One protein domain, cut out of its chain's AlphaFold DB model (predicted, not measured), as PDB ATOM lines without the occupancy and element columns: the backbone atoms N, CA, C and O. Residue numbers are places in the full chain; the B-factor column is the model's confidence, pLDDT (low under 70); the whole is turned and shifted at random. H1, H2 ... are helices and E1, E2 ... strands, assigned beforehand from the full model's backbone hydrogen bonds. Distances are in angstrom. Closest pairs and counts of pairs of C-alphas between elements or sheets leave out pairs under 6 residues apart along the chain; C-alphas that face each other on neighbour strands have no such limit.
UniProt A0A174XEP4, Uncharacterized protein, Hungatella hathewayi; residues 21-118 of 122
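AT A GLANCE: This is residues 21 to 118 of the 122 residues of an uncharacterized protein of Hungatella hathewayi (UniProt A0A174XEP4). One long helix, H2, runs through the middle of an elongated body, with the equally long H1 beside it running back the other way and H4 crossing it on another side. A small sheet of three strands caps the end where H2 begins, H5 crosses H2 there and covers part of one face of the sheet, and short H3 lies toward the opposite end. The printed part has 98 residues, with five named helices and three named strands in the order H1 E1 E2 E3 H2 H3 H4 H5; the sheet, E1 E2 E3, is antiparallel, and the class is mostly helix. The whole is compact, with a radius of gyration of the C-alphas of 13.3 A, and spans 39 by 24 by 23 A.

IN THESE COORDINATES: H1, residues 21 to 38, is 26.3 A long and begins at C-alpha 21 (141.742, 136.605, 150.313). E1, residues 46 to 49, is 9.6 A long, E2, residues 52 to 55, 9.9 A, and E3, residues 58 to 62, 11.8 A. H2, residues 63 to 80, is 25.3 A long and begins at C-alpha 63 (139.984, 163.264, 156.277). H3, residues 87 to 90, is 5.0 A long, and H4, residues 92 to 103, is 16.2 A. H5, residues 107 to 116, is 15.1 A long and ends at C-alpha 116 (141.122, 156.347, 170.194).

HOW THE PARTS SIT: H2 is the hub and touches the four other helices. Its closest C-alphas to H1 are Val 67 and Tyr 36, 6.2 A apart, at a shallow tilt of 35.0 degrees, only just short of steep, opposite ways. Residues 70 to 78 of H2 touch H4, Glu 74 and Ile 98 being closest at 6.4 A, at a steep tilt of 61 degrees. Residues 65 to 69 touch H5, about perpendicular at 82 degrees, with Gly 69 and Thr 114 closest at 6.0 A. H2 and H3 only just touch, with 3 pairs of C-alphas within 8 A, closest Val 78 and Leu 88, 7.6 A. H3 and H4 touch only at the corner, Leu 88 and Arg 95 being closest at 5.6 A. H1 and H4 are apart. The strands form a meander, each the antiparallel neighbour of the one before, in two hairpins: N 47 and O 54 are 2.8 A apart across E1 and E2, and N 53 and O 61 2.8 A across E2 and E3. H2 and H5 are on the same face of the sheet, giving two layers, helices on one face of a sheet; H2 stands up from it, while H5, at a height of 8.9 A, runs slantwise to the strands, at 48 degrees to E3 on the local plane. Each O i to N i+4 pair is within hydrogen-bond range in H2 and H4, 13 of 14 are in H1 and 4 of 6 in H5; H3 is too short for such a pair.

THE WHOLE: The two C-alphas farthest apart, those of Glu 21 and Thr 57, are 40.9 A apart. The printed part has no cut, and no link is long. Mean pLDDT of the printed part is 88.7; residues 113 to 118, of which 113 to 116 belong to H5, are under 70.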
ATOM      1  N   GLU A  21     142.695 135.968 149.398       90.69
ATOM      2  CA  GLU A  21     141.742 136.605 150.313       90.69
ATOM      3  C   GLU A  21     142.386 137.785 151.053       90.69
ATOM      4  O   GLU A  21     141.828 138.883 151.095       90.69
ATOM      5  N   GLU A  22     143.592 137.590 151.590       94.56
ATOM      6  CA  GLU A  22     144.336 138.659 152.260       94.56
ATOM      7  C   GLU A  22     144.878 139.702 151.269       94.56
ATOM      8  O   GLU A  22     144.869 140.901 151.552       94.56
ATOM      9  N   ALA A  23     145.320 139.273 150.086       95.44
ATOM     10  CA  ALA A  23     145.831 140.169 149.054       95.44
ATOM     11  C   ALA A  23     144.735 141.093 148.502       95.44
ATOM     12  O   ALA A  23     145.006 142.270 148.256       95.44
ATOM     13  N   ASP A  24     143.497 140.605 148.377       95.75
ATOM     14  CA  ASP A  24     142.345 141.428 147.995       95.75
ATOM     15  C   ASP A  24     142.057 142.520 149.036       95.75
ATOM     16  O   ASP A  24     141.702 143.639 148.663       95.75
ATOM     17  N   ILE A  25     142.270 142.241 150.329       96.19
ATOM     18  CA  ILE A  25     142.174 143.254 151.393       96.19
ATOM     19  C   ILE A  25     143.248 144.327 151.211       96.19
ATOM     20  O   ILE A  25     142.928 145.515 151.223       96.19
ATOM     21  N   VAL A  26     144.509 143.928 151.012       95.81
ATOM     22  CA  VAL A  26     145.621 144.876 150.804       95.81
ATOM     23  C   VAL A  26     145.363 145.753 149.582       95.81
ATOM     24  O   VAL A  26     145.503 146.976 149.654       95.81
ATOM     25  N   LYS A  27     144.939 145.134 148.477       96.00
ATOM     26  CA  LYS A  27     144.580 145.837 147.248       96.00
ATOM     27  C   LYS A  27     143.443 146.830 147.490       96.00
ATOM     28  O   LYS A  27     143.548 147.974 147.056       96.00
ATOM     29  N   TYR A  28     142.397 146.416 148.210       95.94
ATOM     30  CA  TYR A  28     141.248 147.276 148.492       95.94
ATOM     31  C   TYR A  28     141.651 148.481 149.325       95.94
ATOM     32  O   TYR A  28     141.333 149.602 148.948       95.94
ATOM     33  N   CYS A  29     142.398 148.266 150.410       95.69
ATOM     34  CA  CYS A  29     142.890 149.349 151.252       95.69
ATOM     35  C   CYS A  29     143.672 150.383 150.439       95.69
ATOM     36  O   CYS A  29     143.418 151.575 150.576       95.69
ATOM     37  N   PHE A  30     144.584 149.929 149.575       95.56
ATOM     38  CA  PHE A  30     145.402 150.823 148.762       95.56
ATOM     39  C   PHE A  30     144.564 151.620 147.753       95.56
ATOM     40  O   PHE A  30     144.651 152.845 147.711       95.56
ATOM     41  N   GLU A  31     143.732 150.947 146.955       95.50
ATOM     42  CA  GLU A  31     142.927 151.612 145.922       95.50
ATOM     43  C   GLU A  31     141.856 152.530 146.533       95.50
ATOM     44  O   GLU A  31     141.662 153.654 146.070       95.50
ATOM     45  N   ALA A  32     141.187 152.084 147.600       95.31
ATOM     46  CA  ALA A  32     140.172 152.873 148.284       95.31
ATOM     47  C   ALA A  32     140.774 154.097 148.984       95.31
ATOM     48  O   ALA A  32     140.184 155.167 148.902       95.31
ATOM     49  N   GLU A  33     141.952 153.989 149.613       94.75
ATOM     50  CA  GLU A  33     142.610 155.142 150.247       94.75
ATOM     51  C   GLU A  33     142.948 156.222 149.214       94.75
ATOM     52  O   GLU A  33     142.628 157.388 149.432       94.75
ATOM     53  N   GLN A  34     143.517 155.853 148.061       94.38
ATOM     54  CA  GLN A  34     143.827 156.823 147.001       94.38
ATOM     55  C   GLN A  34     142.568 157.541 146.487       94.38
ATOM     56  O   GLN A  34     142.559 158.767 146.339       94.38
ATOM     57  N   ASN A  35     141.494 156.783 146.255       93.62
ATOM     58  CA  ASN A  35     140.237 157.335 145.761       93.62
ATOM     59  C   ASN A  35     139.568 158.227 146.812       93.62
ATOM     60  O   ASN A  35     139.254 159.379 146.530       93.62
ATOM     61  N   TYR A  36     139.405 157.730 148.037       94.06
ATOM     62  CA  TYR A  36     138.678 158.427 149.097       94.06
ATOM     63  C   TYR A  36     139.453 159.588 149.718       94.06
ATOM     64  O   TYR A  36     138.841 160.463 150.311       94.06
ATOM     65  N   MET A  37     140.777 159.646 149.585       91.69
ATOM     66  CA  MET A  37     141.522 160.860 149.940       91.69
ATOM     67  C   MET A  37     141.297 161.995 148.932       91.69
ATOM     68  O   MET A  37     141.430 163.160 149.299       91.69
ATOM     69  N   THR A  38     140.963 161.663 147.680       89.75
ATOM     70  CA  THR A  38     140.668 162.643 146.622       89.75
ATOM     71  C   THR A  38     139.195 163.049 146.637       89.75
ATOM     72  O   THR A  38     138.880 164.228 146.505       89.75
ATOM     73  N   ASP A  39     138.310 162.071 146.815       89.19
ATOM     74  CA  ASP A  39     136.856 162.232 146.843       89.19
ATOM     75  C   ASP A  39     136.277 161.388 147.993       89.19
ATOM     76  O   ASP A  39     135.943 160.210 147.805       89.19
ATOM     77  N   PRO A  40     136.256 161.929 149.229       88.06
ATOM     78  CA  PRO A  40     135.804 161.172 150.385       88.06
ATOM     79  C   PRO A  40     134.319 160.797 150.285       88.06
ATOM     80  O   PRO A  40     133.515 161.581 149.778       88.06
ATOM     81  N   PRO A  41     133.918 159.628 150.818       86.69
ATOM     82  CA  PRO A  41     132.520 159.221 150.851       86.69
ATOM     83  C   PRO A  41     131.618 160.283 151.487       86.69
ATOM     84  O   PRO A  41     131.894 160.769 152.585       86.69
ATOM     85  N   VAL A  42     130.521 160.605 150.798       76.25
ATOM     86  CA  VAL A  42     129.524 161.571 151.271       76.25
ATOM     87  C   VAL A  42     128.801 161.012 152.493       76.25
ATOM     88  O   VAL A  42     128.351 159.866 152.502       76.25
ATOM     89  N   TRP A  43     128.663 161.853 153.510       85.88
ATOM     90  CA  TRP A  43     127.830 161.615 154.679       85.88
ATOM     91  C   TRP A  43     126.942 162.847 154.810       85.88
ATOM     92  O   TRP A  43     127.471 163.915 155.083       85.88
ATOM     93  N   ASP A  44     125.642 162.724 154.538       76.81
ATOM     94  CA  ASP A  44     124.757 163.820 154.084       76.81
ATOM     95  C   ASP A  44     124.988 165.207 154.705       76.81
ATOM     96  O   ASP A  44     125.083 166.200 153.987       76.81
ATOM     97  N   ASN A  45     125.096 165.292 156.031       81.19
ATOM     98  CA  ASN A  45     125.191 166.576 156.734       81.19
ATOM     99  C   ASN A  45     126.638 167.060 156.938       81.19
ATOM    100  O   ASN A  45     126.865 168.131 157.497       81.19
ATOM    101  N   ALA A  46     127.621 166.265 156.526       87.56
ATOM    102  CA  ALA A  46     129.028 166.542 156.720       87.56
ATOM    103  C   ALA A  46     129.643 167.223 155.501       87.56
ATOM    104  O   ALA A  46     129.361 166.897 154.349       87.56
ATOM    105  N   THR A  47     130.540 168.157 155.774       89.62
ATOM    106  CA  THR A  47     131.321 168.857 154.760       89.62
ATOM    107  C   THR A  47     132.798 168.579 154.960       89.62
ATOM    108  O   THR A  47     133.250 168.231 156.051       89.62
ATOM    109  N   ILE A  48     133.561 168.723 153.882       87.25
ATOM    110  CA  ILE A  48     135.012 168.638 153.928       87.25
ATOM    111  C   ILE A  48     135.554 170.059 153.895       87.25
ATOM    112  O   ILE A  48     135.332 170.781 152.922       87.25
ATOM    113  N   ASN A  49     136.263 170.456 154.947       84.69
ATOM    114  CA  ASN A  49     136.894 171.765 155.032       84.69
ATOM    115  C   ASN A  49     138.301 171.644 155.623       84.69
ATOM    116  O   ASN A  49     138.495 170.943 156.614       84.69
ATOM    117  N   ASP A  50     139.279 172.300 154.995       83.62
ATOM    118  CA  ASP A  50     140.676 172.376 155.447       83.62
ATOM    119  C   ASP A  50     141.296 171.030 155.882       83.62
ATOM    120  O   ASP A  50     142.026 170.936 156.867       83.62
ATOM    121  N   GLY A  51     141.016 169.952 155.141       87.00
ATOM    122  CA  GLY A  51     141.569 168.624 155.442       87.00
ATOM    123  C   GLY A  51     140.826 167.853 156.541       87.00
ATOM    124  O   GLY A  51     141.297 166.794 156.975       87.00
ATOM    125  N   CYS A  52     139.660 168.341 156.967       89.56
ATOM    126  CA  CYS A  52     138.833 167.751 158.011       89.56
ATOM    127  C   CYS A  52     137.399 167.496 157.548       89.56
ATOM    128  O   CYS A  52     136.874 168.177 156.671       89.56
ATOM    129  N   VAL A  53     136.773 166.509 158.183       90.69
ATOM    130  CA  VAL A  53     135.335 166.268 158.115       90.69
ATOM    131  C   VAL A  53     134.672 167.088 159.212       90.69
ATOM    132  O   VAL A  53     135.016 166.953 160.393       90.69
ATOM    133  N   CYS A  54     133.734 167.934 158.812       88.88
ATOM    134  CA  CYS A  54     133.032 168.868 159.673       88.88
ATOM    135  C   CYS A  54     131.526 168.621 159.619       88.88
ATOM    136  O   CYS A  54     130.990 168.284 158.565       88.88
ATOM    137  N   LEU A  55     130.842 168.838 160.736       89.81
ATOM    138  CA  LEU A  55     129.383 168.914 160.798       89.81
ATOM    139  C   LEU A  55     129.024 170.349 161.178       89.81
ATOM    140  O   LEU A  55     129.491 170.850 162.201       89.81
ATOM    141  N   ASP A  56     128.271 171.030 160.316       85.62
ATOM    142  CA  ASP A  56     128.082 172.483 160.366       85.62
ATOM    143  C   ASP A  56     129.429 173.235 160.402       85.62
ATOM    144  O   ASP A  56     130.127 173.323 159.392       85.62
ATOM    145  N   THR A  57     129.828 173.756 161.565       82.25
ATOM    146  CA  THR A  57     131.116 174.440 161.783       82.25
ATOM    147  C   THR A  57     132.066 173.666 162.697       82.25
ATOM    148  O   THR A  57     133.164 174.143 162.984       82.25
ATOM    149  N   GLU A  58     131.651 172.507 163.207       88.06
ATOM    150  CA  GLU A  58     132.435 171.714 164.149       88.06
ATOM    151  C   GLU A  58     133.332 170.716 163.414       88.06
ATOM    152  O   GLU A  58     132.868 169.904 162.615       88.06
ATOM    153  N   MET A  59     134.628 170.748 163.724       89.81
ATOM    154  CA  MET A  59     135.602 169.794 163.203       89.81
ATOM    155  C   MET A  59     135.495 168.457 163.946       89.81
ATOM    156  O   MET A  59     135.879 168.357 165.113       89.81
ATOM    157  N   LEU A  60     135.059 167.402 163.257       90.38
ATOM    158  CA  LEU A  60     134.891 166.082 163.865       90.38
ATOM    159  C   LEU A  60     136.201 165.285 163.852       90.38
ATOM    160  O   LEU A  60     136.744 164.926 164.904       90.38
ATOM    161  N   CYS A  61     136.749 165.024 162.665       90.62
ATOM    162  CA  CYS A  61     138.007 164.302 162.491       90.62
ATOM    163  C   CYS A  61     138.742 164.710 161.205       90.62
ATOM    164  O   CYS A  61     138.177 165.375 160.343       90.62
ATOM    165  N   SER A  62     140.021 164.339 161.075       91.44
ATOM    166  CA  SER A  62     140.763 164.568 159.826       91.44
ATOM    167  C   SER A  62     140.223 163.678 158.701       91.44
ATOM    168  O   SER A  62     139.750 162.572 158.978       91.44
ATOM    169  N   ILE A  63     140.355 164.099 157.437       91.38
ATOM    170  CA  ILE A  63     139.984 163.264 156.277       91.38
ATOM    171  C   ILE A  63     140.722 161.922 156.321       91.38
ATOM    172  O   ILE A  63     140.112 160.879 156.137       91.38
ATOM    173  N   ASN A  64     142.018 161.920 156.645       91.12
ATOM    174  CA  ASN A  64     142.819 160.694 156.743       91.12
ATOM    175  C   ASN A  64     142.241 159.708 157.775       91.12
ATOM    176  O   ASN A  64     142.105 158.513 157.519       91.12
ATOM    177  N   THR A  65     141.864 160.224 158.946       90.56
ATOM    178  CA  THR A  65     141.222 159.444 160.009       90.56
ATOM    179  C   THR A  65     139.873 158.884 159.544       90.56
ATOM    180  O   THR A  65     139.610 157.694 159.724       90.56
ATOM    181  N   PHE A  66     139.054 159.722 158.905       92.12
ATOM    182  CA  PHE A  66     137.754 159.338 158.363       92.12
ATOM    183  C   PHE A  66     137.873 158.238 157.300       92.12
ATOM    184  O   PHE A  66     137.238 157.194 157.427       92.12
ATOM    185  N   VAL A  67     138.737 158.430 156.300       93.38
ATOM    186  CA  VAL A  67     138.953 157.495 155.185       93.38
ATOM    187  C   VAL A  67     139.386 156.122 155.693       93.38
ATOM    188  O   VAL A  67     138.802 155.109 155.307       93.38
ATOM    189  N   LYS A  68     140.352 156.069 156.616       92.44
ATOM    190  CA  LYS A  68     140.810 154.799 157.202       92.44
ATOM    191  C   LYS A  68     139.708 154.089 157.978       92.44
ATOM    192  O   LYS A  68     139.540 152.878 157.825       92.44
ATOM    193  N   GLY A  69     138.938 154.836 158.771       92.38
ATOM    194  CA  GLY A  69     137.768 154.298 159.459       92.38
ATOM    195  C   GLY A  69     136.732 153.741 158.485       92.38
ATOM    196  O   GLY A  69     136.190 152.659 158.710       92.38
ATOM    197  N   TYR A  70     136.498 154.446 157.375       94.19
ATOM    198  CA  TYR A  70     135.486 154.081 156.387       94.19
ATOM    199  C   TYR A  70     135.859 152.786 155.672       94.19
ATOM    200  O   TYR A  70     135.070 151.843 155.657       94.19
ATOM    201  N   ILE A  71     137.100 152.693 155.189       95.06
ATOM    202  CA  ILE A  71     137.646 151.489 154.548       95.06
ATOM    203  C   ILE A  71     137.574 150.290 155.499       95.06
ATOM    204  O   ILE A  71     137.101 149.216 155.120       95.06
ATOM    205  N   ALA A  72     138.000 150.468 156.755       93.75
ATOM    206  CA  ALA A  72     137.939 149.405 157.754       93.75
ATOM    207  C   ALA A  72     136.497 148.936 157.998       93.75
ATOM    208  O   ALA A  72     136.244 147.733 158.128       93.75
ATOM    209  N   LYS A  73     135.538 149.868 158.022       94.19
ATOM    210  CA  LYS A  73     134.122 149.548 158.191       94.19
ATOM    211  C   LYS A  73     133.554 148.825 156.971       94.19
ATOM    212  O   LYS A  73     132.863 147.832 157.166       94.19
ATOM    213  N   GLU A  74     133.886 149.236 155.746       95.44
ATOM    214  CA  GLU A  74     133.471 148.523 154.528       95.44
ATOM    215  C   GLU A  74     133.970 147.071 154.522       95.44
ATOM    216  O   GLU A  74     133.183 146.148 154.286       95.44
ATOM    217  N   ILE A  75     135.246 146.850 154.865       95.69
ATOM    218  CA  ILE A  75     135.835 145.505 154.964       95.69
ATOM    219  C   ILE A  75     135.146 144.681 156.059       95.69
ATOM    220  O   ILE A  75     134.851 143.503 155.862       95.69
ATOM    221  N   ASN A  76     134.879 145.268 157.226       94.44
ATOM    222  CA  ASN A  76     134.217 144.540 158.304       94.44
ATOM    223  C   ASN A  76     132.774 144.167 157.924       94.44
ATOM    224  O   ASN A  76     132.368 143.016 158.077       94.44
ATOM    225  N   THR A  77     132.017 145.109 157.362       94.38
ATOM    226  CA  THR A  77     130.623 144.882 156.965       94.38
ATOM    227  C   THR A  77     130.516 143.822 155.867       94.38
ATOM    228  O   THR A  77     129.705 142.906 156.001       94.38
ATOM    229  N   VAL A  78     131.362 143.858 154.825       95.62
ATOM    230  CA  VAL A  78     131.319 142.830 153.763       95.62
ATOM    231  C   VAL A  78     131.634 141.431 154.308       95.62
ATOM    232  O   VAL A  78     130.986 140.458 153.916       95.62
ATOM    233  N   ARG A  79     132.553 141.332 155.280       92.75
ATOM    234  CA  ARG A  79     132.872 140.068 155.962       92.75
ATOM    235  C   ARG A  79     131.720 139.575 156.835       92.75
ATOM    236  O   ARG A  79     131.412 138.388 156.790       92.75
ATOM    237  N   ILE A  80     131.047 140.461 157.574       93.81
ATOM    238  CA  ILE A  80     129.844 140.124 158.361       93.81
ATOM    239  C   ILE A  80     128.716 139.619 157.448       93.81
ATOM    240  O   ILE A  80     128.002 138.686 157.806       93.81
ATOM    241  N   MET A  81     128.595 140.172 156.239       93.69
ATOM    242  CA  MET A  81     127.662 139.688 155.215       93.69
ATOM    243  C   MET A  81     128.057 138.329 154.605       93.69
ATOM    244  O   MET A  81     127.335 137.819 153.746       93.69
ATOM    245  N   GLY A  82     129.199 137.751 154.992       94.00
ATOM    246  CA  GLY A  82     129.714 136.494 154.444       94.00
ATOM    247  C   GLY A  82     130.189 136.605 152.993       94.00
ATOM    248  O   GLY A  82     130.214 135.603 152.279       94.00
ATOM    249  N   LYS A  83     130.526 137.815 152.528       94.81
ATOM    250  CA  LYS A  83     131.002 138.073 151.164       94.81
ATOM    251  C   LYS A  83     132.513 138.337 151.153       94.81
ATOM    252  O   LYS A  83     133.035 138.939 152.091       94.81
ATOM    253  N   PRO A  84     133.228 137.933 150.087       94.06
ATOM    254  CA  PRO A  84     134.642 138.252 149.954       94.06
ATOM    255  C   PRO A  84     134.829 139.751 149.701       94.06
ATOM    256  O   PRO A  84     133.984 140.386 149.062       94.06
ATOM    257  N   VAL A  85     135.964 140.300 150.139       95.50
ATOM    258  CA  VAL A  85     136.320 141.718 149.936       95.50
ATOM    259  C   VAL A  85     136.381 142.089 148.454       95.50
ATOM    260  O   VAL A  85     136.021 143.206 148.092       95.50
ATOM    261  N   SER A  86     136.680 141.132 147.571       94.25
ATOM    262  CA  SER A  86     136.586 141.307 146.117       94.25
ATOM    263  C   SER A  86     135.201 141.775 145.620       94.25
ATOM    264  O   SER A  86     135.089 142.404 144.560       94.25
ATOM    265  N   SER A  87     134.138 141.547 146.402       95.06
ATOM    266  CA  SER A  87     132.784 142.050 146.119       95.06
ATOM    267  C   SER A  87     132.704 143.577 146.185       95.06
ATOM    268  O   SER A  87     131.901 144.168 145.470       95.06
ATOM    269  N   LEU A  88     133.552 144.234 146.985       94.12
ATOM    270  CA  LEU A  88     133.599 145.697 147.051       94.12
ATOM    271  C   LEU A  88     134.068 146.312 145.725       94.12
ATOM    272  O   LEU A  88     133.672 147.422 145.399       94.12
ATOM    273  N   PHE A  89     134.826 145.593 144.895       90.19
ATOM    274  CA  PHE A  89     135.211 146.077 143.560       90.19
ATOM    275  C   PHE A  89     134.189 145.713 142.484       90.19
ATOM    276  O   PHE A  89     133.927 146.499 141.573       90.19
ATOM    277  N   SER A  90     133.611 144.520 142.579       91.25
ATOM    278  CA  SER A  90     132.881 143.892 141.473       91.25
ATOM    279  C   SER A  90     131.359 143.982 141.576       91.25
ATOM    280  O   SER A  90     130.682 143.801 140.566       91.25
ATOM    281  N   ASP A  91     130.808 144.296 142.753       94.62
ATOM    282  CA  ASP A  91     129.365 144.299 143.002       94.62
ATOM    283  C   ASP A  91     128.890 145.657 143.544       94.62
ATOM    284  O   ASP A  91     129.047 146.009 144.716       94.62
ATOM    285  N   GLU A  92     128.264 146.435 142.662       93.19
ATOM    286  CA  GLU A  92     127.723 147.757 142.985       93.19
ATOM    287  C   GLU A  92     126.571 147.709 143.997       93.19
ATOM    288  O   GLU A  92     126.427 148.628 144.808       93.19
ATOM    289  N   LYS A  93     125.770 146.634 143.999       94.69
ATOM    290  CA  LYS A  93     124.664 146.486 144.955       94.69
ATOM    291  C   LYS A  93     125.206 146.248 146.356       94.69
ATOM    292  O   LYS A  93     124.707 146.845 147.307       94.69
ATOM    293  N   VAL A  94     126.244 145.418 146.476       94.31
ATOM    294  CA  VAL A  94     126.936 145.186 147.752       94.31
ATOM    295  C   VAL A  94     127.563 146.476 148.261       94.31
ATOM    296  O   VAL A  94     127.324 146.833 149.412       94.31
ATOM    297  N   ARG A  95     128.286 147.215 147.406       92.56
ATOM    298  CA  ARG A  95     128.826 148.529 147.785       92.56
ATOM    299  C   ARG A  95     127.738 149.477 148.270       92.56
ATOM    300  O   ARG A  95     127.883 150.055 149.338       92.56
ATOM    301  N   SER A  96     126.654 149.628 147.512       92.38
ATOM    302  CA  SER A  96     125.579 150.567 147.862       92.38
ATOM    303  C   SER A  96     124.939 150.221 149.206       92.38
ATOM    304  O   SER A  96     124.756 151.105 150.036       92.38
ATOM    305  N   LEU A  97     124.672 148.934 149.456       93.94
ATOM    306  CA  LEU A  97     124.111 148.476 150.728       93.94
ATOM    307  C   LEU A  97     125.060 148.742 151.904       93.94
ATOM    308  O   LEU A  97     124.627 149.209 152.953       93.94
ATOM    309  N   ILE A  98     126.351 148.448 151.734       93.94
ATOM    310  CA  ILE A  98     127.359 148.683 152.772       93.94
ATOM    311  C   ILE A  98     127.475 150.173 153.069       93.94
ATOM    312  O   ILE A  98     127.452 150.559 154.233       93.94
ATOM    313  N   ARG A  99     127.557 151.012 152.032       91.81
ATOM    314  CA  ARG A  99     127.657 152.465 152.191       91.81
ATOM    315  C   ARG A  99     126.456 153.022 152.942       91.81
ATOM    316  O   ARG A  99     126.667 153.758 153.894       91.81
ATOM    317  N   GLN A 100     125.244 152.581 152.596       90.75
ATOM    318  CA  GLN A 100     124.027 152.951 153.315       90.75
ATOM    319  C   GLN A 100     124.109 152.581 154.807       90.75
ATOM    320  O   GLN A 100     123.905 153.432 155.665       90.75
ATOM    321  N   GLN A 101     124.502 151.344 155.132       90.81
ATOM    322  CA  GLN A 101     124.663 150.914 156.531       90.81
ATOM    323  C   GLN A 101     125.739 151.703 157.290       90.81
ATOM    324  O   GLN A 101     125.665 151.861 158.512       90.81
ATOM    325  N   ILE A 102     126.783 152.156 156.592       90.31
ATOM    326  CA  ILE A 102     127.809 153.005 157.194       90.31
ATOM    327  C   ILE A 102     127.220 154.378 157.503       90.31
ATOM    328  O   ILE A 102     127.328 154.818 158.644       90.31
ATOM    329  N   THR A 103     126.559 155.007 156.533       88.69
ATOM    330  CA  THR A 103     126.018 156.368 156.656       88.69
ATOM    331  C   THR A 103     124.806 156.478 157.582       88.69
ATOM    332  O   THR A 103     124.545 157.564 158.091       88.69
ATOM    333  N   ASP A 104     124.113 155.371 157.864       88.44
ATOM    334  CA  ASP A 104     123.045 155.306 158.875       88.44
ATOM    335  C   ASP A 104     123.568 155.493 160.321       88.44
ATOM    336  O   ASP A 104     122.785 155.711 161.247       88.44
ATOM    337  N   GLN A 105     124.886 155.397 160.550       86.69
ATOM    338  CA  GLN A 105     125.496 155.671 161.858       86.69
ATOM    339  C   GLN A 105     125.612 157.181 162.128       86.69
ATOM    340  O   GLN A 105     125.564 158.020 161.228       86.69
ATOM    341  N   ASN A 106     125.816 157.553 163.393       89.25
ATOM    342  CA  ASN A 106     126.127 158.934 163.740       89.25
ATOM    343  C   ASN A 106     127.579 159.266 163.344       89.25
ATOM    344  O   ASN A 106     128.519 158.599 163.781       89.25
ATOM    345  N   ILE A 107     127.776 160.314 162.539       89.69
ATOM    346  CA  ILE A 107     129.112 160.682 162.052       89.69
ATOM    347  C   ILE A 107     130.052 161.155 163.171       89.69
ATOM    348  O   ILE A 107     131.251 160.876 163.127       89.69
ATOM    349  N   SER A 108     129.532 161.821 164.204       88.94
ATOM    350  CA  SER A 108     130.335 162.270 165.344       88.94
ATOM    351  C   SER A 108     130.858 161.080 166.147       88.94
ATOM    352  O   SER A 108     132.034 161.058 166.516       88.94
ATOM    353  N   GLU A 109     130.032 160.050 166.356       87.50
ATOM    354  CA  GLU A 109     130.470 158.784 166.962       87.50
ATOM    355  C   GLU A 109     131.512 158.082 166.085       87.50
ATOM    356  O   GLU A 109     132.570 157.678 166.576       87.50
ATOM    357  N   PHE A 110     131.262 158.007 164.776       88.56
ATOM    358  CA  PHE A 110     132.178 157.401 163.812       88.56
ATOM    359  C   PHE A 110     133.570 158.056 163.844       88.56
ATOM    360  O   PHE A 110     134.580 157.368 164.017       88.56
ATOM    361  N   CYS A 111     133.627 159.389 163.770       87.56
ATOM    362  CA  CYS A 111     134.868 160.161 163.861       87.56
ATOM    363  C   CYS A 111     135.549 160.060 165.244       87.56
ATOM    364  O   CYS A 111     136.775 160.192 165.340       87.56
ATOM    365  N   SER A 112     134.792 159.821 166.319       79.25
ATOM    366  CA  SER A 112     135.336 159.687 167.680       79.25
ATOM    367  C   SER A 112     136.048 158.348 167.888       79.25
ATOM    368  O   SER A 112     137.178 158.322 168.381       79.25
ATOM    369  N   ILE A 113     135.458 157.246 167.409       63.47
ATOM    370  CA  ILE A 113     136.034 155.885 167.490       63.47
ATOM    371  C   ILE A 113     137.380 155.802 166.751       63.47
ATOM    372  O   ILE A 113     138.296 155.071 167.142       63.47
ATOM    373  N   THR A 114     137.536 156.588 165.688       56.59
ATOM    374  CA  THR A 114     138.771 156.631 164.904       56.59
ATOM    375  C   THR A 114     139.920 157.414 165.563       56.59
ATOM    376  O   THR A 114     141.067 157.234 165.155       56.59
ATOM    377  N   LYS A 115     139.666 158.238 166.596       49.97
ATOM    378  CA  LYS A 115     140.725 158.941 167.357       49.97
ATOM    379  C   LYS A 115     141.379 158.054 168.424       49.97
ATOM    380  O   LYS A 115     142.590 158.135 168.610       49.97
ATOM    381  N   GLU A 116     140.616 157.185 169.089       45.44
ATOM    382  CA  GLU A 116     141.122 156.347 170.194       45.44
ATOM    383  C   GLU A 116     142.010 155.181 169.731       45.44
ATOM    384  O   GLU A 116     142.905 154.757 170.457       45.44
ATOM    385  N   ASN A 117     141.828 154.693 168.503       45.94
ATOM    386  CA  ASN A 117     142.600 153.556 167.986       45.94
ATOM    387  C   ASN A 117     143.965 153.943 167.382       45.94
ATOM    388  O   ASN A 117     144.806 153.074 167.174       45.94
ATOM    389  N   ILE A 118     144.213 155.232 167.110       46.47
ATOM    390  CA  ILE A 118     145.503 155.711 166.573       46.47
ATOM    391  C   ILE A 118     146.506 155.986 167.706       46.47
ATOM    392  O   ILE A 118     147.703 155.780 167.526       46.47
TER     393      ILE A 118